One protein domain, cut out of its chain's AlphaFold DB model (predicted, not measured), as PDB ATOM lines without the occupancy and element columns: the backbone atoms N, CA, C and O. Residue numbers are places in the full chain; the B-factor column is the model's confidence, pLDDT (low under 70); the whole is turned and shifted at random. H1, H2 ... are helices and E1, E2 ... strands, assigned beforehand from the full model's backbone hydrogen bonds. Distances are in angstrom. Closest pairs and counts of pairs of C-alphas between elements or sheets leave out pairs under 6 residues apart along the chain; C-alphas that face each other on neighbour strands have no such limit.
ATOM      1  N   TRP A   2      73.338  35.581 245.068       92.94
ATOM      2  CA  TRP A   2      73.072  35.285 246.498       92.94
ATOM      3  C   TRP A   2      73.117  36.532 247.399       92.94
ATOM      4  O   TRP A   2      72.157  36.821 248.105       92.94
ATOM      5  N   LYS A   3      74.164  37.358 247.275       94.69
ATOM      6  CA  LYS A   3      74.258  38.630 248.011       94.69
ATOM      7  C   LYS A   3      73.127  39.623 247.708       94.69
ATOM      8  O   LYS A   3      72.733  40.360 248.600       94.69
ATOM      9  N   GLU A   4      72.563  39.620 246.500       94.56
ATOM     10  CA  GLU A   4      71.400  40.465 246.174       94.56
ATOM     11  C   GLU A   4      70.128  39.973 246.875       94.56
ATOM     12  O   GLU A   4      69.295  40.789 247.254       94.56
ATOM     13  N   ILE A   5      69.972  38.656 247.059       94.00
ATOM     14  CA  ILE A   5      68.853  38.078 247.821       94.00
ATOM     15  C   ILE A   5      68.946  38.525 249.280       94.00
ATOM     16  O   ILE A   5      67.951  38.984 249.839       94.00
ATOM     17  N   ILE A   6      70.142  38.447 249.872       95.81
ATOM     18  CA  ILE A   6      70.389  38.954 251.227       95.81
ATOM     19  C   ILE A   6      70.048  40.445 251.299       95.81
ATOM     20  O   ILE A   6      69.303  40.853 252.183       95.81
ATOM     21  N   GLU A   7      70.537  41.248 250.354       96.06
ATOM     22  CA  GLU A   7      70.312  42.695 250.364       96.06
ATOM     23  C   GLU A   7      68.828  43.058 250.258       96.06
ATOM     24  O   GLU A   7      68.341  43.886 251.017       96.06
ATOM     25  N   LYS A   8      68.072  42.383 249.386       94.25
ATOM     26  CA  LYS A   8      66.618  42.580 249.276       94.25
ATOM     27  C   LYS A   8      65.846  42.119 250.509       94.25
ATOM     28  O   LYS A   8      64.724  42.568 250.718       94.25
ATOM     29  N   SER A   9      66.425  41.217 251.295       94.69
ATOM     30  CA  SER A   9      65.816  40.710 252.525       94.69
ATOM     31  C   SER A   9      66.066  41.632 253.721       94.69
ATOM     32  O   SER A   9      65.412  41.471 254.748       94.69
ATOM     33  N   LYS A  10      66.982  42.606 253.606       94.62
ATOM     34  CA  LYS A  10      67.234  43.607 254.645       94.62
ATOM     35  C   LYS A  10      66.105  44.632 254.663       94.62
ATOM     36  O   LYS A  10      66.083  45.584 253.887       94.62
ATOM     37  N   SER A  11      65.162  44.435 255.569       90.50
ATOM     38  CA  SER A  11      64.126  45.406 255.902       90.50
ATOM     39  C   SER A  11      63.702  45.180 257.347       90.50
ATOM     40  O   SER A  11      63.571  44.036 257.781       90.50
ATOM     41  N   ASP A  12      63.476  46.258 258.097       82.75
ATOM     42  CA  ASP A  12      63.109  46.150 259.512       82.75
ATOM     43  C   ASP A  12      61.767  45.431 259.719       82.75
ATOM     44  O   ASP A  12      61.599  44.721 260.719       82.75
ATOM     45  N   ASP A  13      60.874  45.523 258.731       91.94
ATOM     46  CA  ASP A  13      59.526  44.949 258.751       91.94
ATOM     47  C   ASP A  13      59.478  43.490 258.274       91.94
ATOM     48  O   ASP A  13      58.463  42.808 258.435       91.94
ATOM     49  N   ILE A  14      60.573  42.977 257.706       92.75
ATOM     50  CA  ILE A  14      60.657  41.601 257.213       92.75
ATOM     51  C   ILE A  14      61.358  40.742 258.266       92.75
ATOM     52  O   ILE A  14      62.485  41.012 258.678       92.75
ATOM     53  N   LYS A  15      60.677  39.686 258.722       94.62
ATOM     54  CA  LYS A  15      61.233  38.702 259.670       94.62
ATOM     55  C   LYS A  15      61.262  37.286 259.124       94.62
ATOM     56  O   LYS A  15      62.070  36.492 259.588       94.62
ATOM     57  N   ASP A  16      60.441  36.987 258.130       95.31
ATOM     58  CA  ASP A  16      60.310  35.654 257.567       95.31
ATOM     59  C   ASP A  16      60.363  35.767 256.046       95.31
ATOM     60  O   ASP A  16      59.616  36.545 255.448       95.31
ATOM     61  N   VAL A  17      61.271  35.020 255.419       95.12
ATOM     62  CA  VAL A  17      61.471  35.049 253.965       95.12
ATOM     63  C   VAL A  17      61.328  33.649 253.393       95.12
ATOM     64  O   VAL A  17      62.002  32.708 253.810       95.12
ATOM     65  N   ILE A  18      60.474  33.527 252.380       94.06
ATOM     66  CA  ILE A  18      60.370  32.335 251.542       94.06
ATOM     67  C   ILE A  18      60.884  32.713 250.156       94.06
ATOM     68  O   ILE A  18      60.273  33.518 249.455       94.06
ATOM     69  N   PHE A  19      62.010  32.132 249.761       94.62
ATOM     70  CA  PHE A  19      62.549  32.255 248.417       94.62
ATOM     71  C   PHE A  19      62.051  31.078 247.568       94.62
ATOM     72  O   PHE A  19      62.307  29.917 247.888       94.62
ATOM     73  N   VAL A  20      61.297  31.376 246.508       93.44
ATOM     74  CA  VAL A  20      60.712  30.360 245.620       93.44
ATOM     75  C   VAL A  20      61.537  30.279 244.342       93.44
ATOM     76  O   VAL A  20      61.609  31.251 243.589       93.44
ATOM     77  N   CYS A  21      62.187  29.140 244.111       90.31
ATOM     78  CA  CYS A  21      63.041  28.931 242.951       90.31
ATOM     79  C   CYS A  21      63.251  27.440 242.651       90.31
ATOM     80  O   CYS A  21      63.549  26.653 243.548       90.31
ATOM     81  N   ASP A  22      63.193  27.073 241.371       87.69
ATOM     82  CA  ASP A  22      63.515  25.722 240.898       87.69
ATOM     83  C   ASP A  22      65.010  25.527 240.610       87.69
ATOM     84  O   ASP A  22      65.418  24.418 240.254       87.69
ATOM     85  N   ASP A  23      65.846  26.563 240.769       85.25
ATOM     86  CA  ASP A  23      67.290  26.458 240.553       85.25
ATOM     87  C   ASP A  23      67.880  25.358 241.451       85.25
ATOM     88  O   ASP A  23      67.591  25.262 242.647       85.25
ATOM     89  N   GLN A  24      68.683  24.488 240.839       79.75
ATOM     90  CA  GLN A  24      69.261  23.299 241.450       79.75
ATOM     91  C   GLN A  24      70.758  23.442 241.759       79.75
ATOM     92  O   GLN A  24      71.389  22.408 242.005       79.75
ATOM     93  N   LYS A  25      71.307  24.666 241.770       85.69
ATOM     94  CA  LYS A  25      72.670  25.008 242.225       85.69
ATOM     95  C   LYS A  25      73.149  24.118 243.373       85.69
ATOM     96  O   LYS A  25      72.536  24.073 244.434       85.69
ATOM     97  N   GLU A  26      74.216  23.359 243.142       82.56
ATOM     98  CA  GLU A  26      74.723  22.375 244.112       82.56
ATOM     99  C   GLU A  26      75.187  23.046 245.407       82.56
ATOM    100  O   GLU A  26      74.964  22.520 246.491       82.56
ATOM    101  N   ASP A  27      75.738  24.253 245.293       87.25
ATOM    102  CA  ASP A  27      76.176  25.102 246.396       87.25
ATOM    103  C   ASP A  27      75.024  25.686 247.223       87.25
ATOM    104  O   ASP A  27      75.284  26.415 248.172       87.25
ATOM    105  N   TRP A  28      73.760  25.408 246.881       89.19
ATOM    106  CA  TRP A  28      72.596  25.903 247.626       89.19
ATOM    107  C   TRP A  28      71.900  24.841 248.465       89.19
ATOM    108  O   TRP A  28      71.196  25.182 249.417       89.19
ATOM    109  N   TYR A  29      72.099  23.562 248.152       88.12
ATOM    110  CA  TYR A  29      71.350  22.478 248.777       88.12
ATOM    111  C   TYR A  29      72.254  21.519 249.527       88.12
ATOM    112  O   TYR A  29      73.302  21.100 249.043       88.12
ATOM    113  N   PHE A  30      71.776  21.090 250.688       84.69
ATOM    114  CA  PHE A  30      72.330  19.937 251.366       84.69
ATOM    115  C   PHE A  30      71.848  18.663 250.662       84.69
ATOM    116  O   PHE A  30      70.657  18.335 250.687       84.69
ATOM    117  N   GLU A  31      72.761  17.955 250.001       81.69
ATOM    118  CA  GLU A  31      72.490  16.674 249.347       81.69
ATOM    119  C   GLU A  31      73.095  15.528 250.163       81.69
ATOM    120  O   GLU A  31      74.299  15.486 250.409       81.69
ATOM    121  N   LEU A  32      72.258  14.568 250.556       79.31
ATOM    122  CA  LEU A  32      72.671  13.343 251.236       79.31
ATOM    123  C   LEU A  32      72.058  12.151 250.501       79.31
ATOM    124  O   LEU A  32      70.859  12.129 250.218       79.31
ATOM    125  N   SER A  33      72.883  11.159 250.158       74.94
ATOM    126  CA  SER A  33      72.448   9.938 249.460       74.94
ATOM    127  C   SER A  33      71.676  10.200 248.154       74.94
ATOM    128  O   SER A  33      70.720   9.496 247.832       74.94
ATOM    129  N   GLY A  34      72.066  11.236 247.404       72.75
ATOM    130  CA  GLY A  34      71.417  11.604 246.140       72.75
ATOM    131  C   GLY A  34      70.068  12.310 246.296       72.75
ATOM    132  O   GLY A  34      69.354  12.484 245.308       72.75
ATOM    133  N   ARG A  35      69.683  12.689 247.524       73.31
ATOM    134  CA  ARG A  35      68.461  13.449 247.807       73.31
ATOM    135  C   ARG A  35      68.807  14.786 248.446       73.31
ATOM    136  O   ARG A  35      69.607  14.854 249.378       73.31
ATOM    137  N   LYS A  36      68.160  15.845 247.967       78.25
ATOM    138  CA  LYS A  36      68.240  17.176 248.570       78.25
ATOM    139  C   LYS A  36      67.358  17.216 249.814       78.25
ATOM    140  O   LYS A  36      66.180  16.881 249.735       78.25
ATOM    141  N   HIS A  37      67.942  17.596 250.940       77.62
ATOM    142  CA  HIS A  37      67.291  17.625 252.252       77.62
ATOM    143  C   HIS A  37      66.948  19.049 252.715       77.62
ATOM    144  O   HIS A  37      66.355  19.220 253.773       77.62
ATOM    145  N   GLY A  38      67.288  20.065 251.919       80.81
ATOM    146  CA  GLY A  38      67.000  21.465 252.211       80.81
ATOM    147  C   GLY A  38      68.138  22.375 251.777       80.81
ATOM    148  O   GLY A  38      69.059  21.942 251.079       80.81
ATOM    149  N   VAL A  39      68.057  23.637 252.192       89.50
ATOM    150  CA  VAL A  39      69.132  24.622 252.012       89.50
ATOM    151  C   VAL A  39      70.352  24.197 252.814       89.50
ATOM    152  O   VAL A  39      70.216  23.601 253.881       89.50
ATOM    153  N   LEU A  40      71.550  24.515 252.324       92.62
ATOM    154  CA  LEU A  40      72.744  24.433 253.158       92.62
ATOM    155  C   LEU A  40      72.592  25.303 254.412       92.62
ATOM    156  O   LEU A  40      72.299  26.495 254.326       92.62
ATOM    157  N   GLU A  41      72.882  24.719 255.571       92.12
ATOM    158  CA  GLU A  41      72.800  25.405 256.866       92.12
ATOM    159  C   GLU A  41      73.623  26.702 256.899       92.12
ATOM    160  O   GLU A  41      73.211  27.698 257.493       92.12
ATOM    161  N   SER A  42      74.766  26.718 256.204       94.69
ATOM    162  CA  SER A  42      75.614  27.904 256.073       94.69
ATOM    163  C   SER A  42      74.887  29.077 255.416       94.69
ATOM    164  O   SER A  42      75.024  30.201 255.889       94.69
ATOM    165  N   LEU A  43      74.085  28.830 254.377       94.62
ATOM    166  CA  LEU A  43      73.328  29.872 253.682       94.62
ATOM    167  C   LEU A  43      72.166  30.371 254.534       94.62
ATOM    168  O   LEU A  43      71.970  31.578 254.647       94.62
ATOM    169  N   THR A  44      71.434  29.460 255.181       95.06
ATOM    170  CA  THR A  44      70.367  29.823 256.127       95.06
ATOM    171  C   THR A  44      70.922  30.694 257.254       95.06
ATOM    172  O   THR A  44      70.381  31.758 257.546       95.06
ATOM    173  N   THR A  45      72.050  30.291 257.841       96.56
ATOM    174  CA  THR A  45      72.726  31.056 258.897       96.56
ATOM    175  C   THR A  45      73.183  32.422 258.392       96.56
ATOM    176  O   THR A  45      72.995  33.430 259.075       96.56
ATOM    177  N   GLU A  46      73.774  32.479 257.197       97.25
ATOM    178  CA  GLU A  46      74.274  33.717 256.601       97.25
ATOM    179  C   GLU A  46      73.148  34.731 256.385       97.25
ATOM    180  O   GLU A  46      73.263  35.859 256.865       97.25
ATOM    181  N   ILE A  47      72.053  34.342 255.723       96.69
ATOM    182  CA  ILE A  47      70.955  35.270 255.421       96.69
ATOM    183  C   ILE A  47      70.193  35.685 256.679       96.69
ATOM    184  O   ILE A  47      69.906  36.869 256.839       96.69
ATOM    185  N   CYS A  48      69.930  34.762 257.611       96.50
ATOM    186  CA  CYS A  48      69.267  35.113 258.866       96.50
ATOM    187  C   CYS A  48      70.099  36.115 259.673       96.50
ATOM    188  O   CYS A  48      69.554  37.082 260.203       96.50
ATOM    189  N   ARG A  49      71.424  35.939 259.703       96.81
ATOM    190  CA  ARG A  49      72.340  36.856 260.388       96.81
ATOM    191  C   ARG A  49      72.466  38.203 259.674       96.81
ATOM    192  O   ARG A  49      72.390  39.237 260.326       96.81
ATOM    193  N   GLU A  50      72.701  38.209 258.362       97.25
ATOM    194  CA  GLU A  50      72.975  39.440 257.601       97.25
ATOM    195  C   GLU A  50      71.721  40.291 257.354       97.25
ATOM    196  O   GLU A  50      71.843  41.511 257.241       97.25
ATOM    197  N   ALA A  51      70.536  39.678 257.282       96.44
ATOM    198  CA  ALA A  51      69.262  40.366 257.068       96.44
ATOM    199  C   ALA A  51      68.365  40.444 258.318       96.44
ATOM    200  O   ALA A  51      67.252  40.951 258.232       96.44
ATOM    201  N   ASN A  52      68.850  39.993 259.483       95.88
ATOM    202  CA  ASN A  52      68.108  40.004 260.751       95.88
ATOM    203  C   ASN A  52      66.735  39.300 260.658       95.88
ATOM    204  O   ASN A  52      65.716  39.787 261.168       95.88
ATOM    205  N   LEU A  53      66.714  38.153 259.974       96.69
ATOM    206  CA  LEU A  53      65.517  37.330 259.801       96.69
ATOM    207  C   LEU A  53      65.379  36.334 260.954       96.69
ATOM    208  O   LEU A  53      66.363  35.815 261.481       96.69
ATOM    209  N   LYS A  54      64.134  36.022 261.306       96.19
ATOM    210  CA  LYS A  54      63.769  34.924 262.205       96.19
ATOM    211  C   LYS A  54      63.745  33.588 261.475       96.19
ATOM    212  O   LYS A  54      64.151  32.583 262.051       96.19
ATOM    213  N   SER A  55      63.264  33.568 260.232       94.75
ATOM    214  CA  SER A  55      63.219  32.349 259.433       94.75
ATOM    215  C   SER A  55      63.477  32.598 257.949       94.75
ATOM    216  O   SER A  55      63.138  33.642 257.386       94.75
ATOM    217  N   PHE A  56      64.085  31.597 257.317       95.31
ATOM    218  CA  PHE A  56      64.330  31.559 255.886       95.31
ATOM    219  C   PHE A  56      63.996  30.169 255.344       95.31
ATOM    220  O   PHE A  56      64.386  29.155 255.927       95.31
ATOM    221  N   LYS A  57      63.298  30.117 254.210       92.81
ATOM    222  CA  LYS A  57      63.079  28.892 253.432       92.81
ATOM    223  C   LYS A  57      63.446  29.129 251.974       92.81
ATOM    224  O   LYS A  57      63.090  30.155 251.407       92.81
ATOM    225  N   LEU A  58      64.059  28.127 251.351       92.69
ATOM    226  CA  LEU A  58      64.135  27.996 249.899       92.69
ATOM    227  C   LEU A  58      63.290  26.801 249.483       92.69
ATOM    228  O   LEU A  58      63.520  25.687 249.961       92.69
ATOM    229  N   ILE A  59      62.326  27.028 248.606       90.56
ATOM    230  CA  ILE A  59      61.422  25.988 248.118       90.56
ATOM    231  C   ILE A  59      61.247  26.106 246.608       90.56
ATOM    232  O   ILE A  59      61.426  27.172 246.029       90.56
ATOM    233  N   THR A  60      60.872  25.005 245.972       90.00
ATOM    234  CA  THR A  60      60.508  24.982 244.552       90.00
ATOM    235  C   THR A  60      59.116  25.569 244.337       90.00
ATOM    236  O   THR A  60      58.311  25.643 245.275       90.00
TER     237      THR A  60
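AT A GLANCE: This is residues 2 to 60 of the 138 residues of the protein "PIN_8 domain-containing protein" of Pantoea rwandensis (UniProt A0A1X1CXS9). A two-stranded wall, E1 beside E4, has both helices over one face and its other face bare; H2 packs on E4, and H1 packs on H2. The hairpin E2 E3 reaches away past the E4 side and makes one end of the long axis. The printed part has 59 residues, with two named helices and four named strands in the order H1 E1 E2 E3 H2 E4, a mixed class of helices and strands. The sheet E1 E4 is parallel and the sheet E2 E3 antiparallel. The whole is compact, with a radius of gyration of the C-alphas of 11.6 A and spans of 38 by 18 by 17 A.

HOW THE PARTS SIT: E1, residues 16 to 20, and E4, residues 55 to 59, are parallel neighbours at 11 degrees, with N 19 and O 57 at 2.8 A, within hydrogen-bond range. H2, residues 41 to 51, comes closest to E4 at the C-alphas of Thr 44 and Phe 56, 6.3 A apart. H1, residues 2 to 9, touches H2, closest at the C-alphas of Ile 6 and Ile 47, 5.6 A, at a steep tilt of 44 degrees, the same way. H1 and E4 are apart. E2, residues 29 to 32, and E3, residues 35 to 39, form an antiparallel hairpin at 146 degrees, with N 37 and O 30 at 2.8 A, within hydrogen-bond range. The closest C-alphas of E3 and E4 are those of Val 39 and Leu 58, 6.4 A. In H1 and H2 every O i to N i+4 pair is within hydrogen-bond range.

IN THESE COORDINATES: E1 and E4 each measure 13.1 A, H2 15.4 A, E3 12.0 A, H1 10.9 A and E2 9.6 A from first to last C-alpha. H1 begins at C-alpha 2 (73.072, 35.285, 246.498), and E4 ends at C-alpha 59 (61.422, 25.988, 248.118).

THE WHOLE: The two C-alphas farthest apart, those of Asp 12 and Ser 33, are 38.7 A apart. The printed part has no cut and no long link. Its mean pLDDT is 90.5, and no printed residue is under 70.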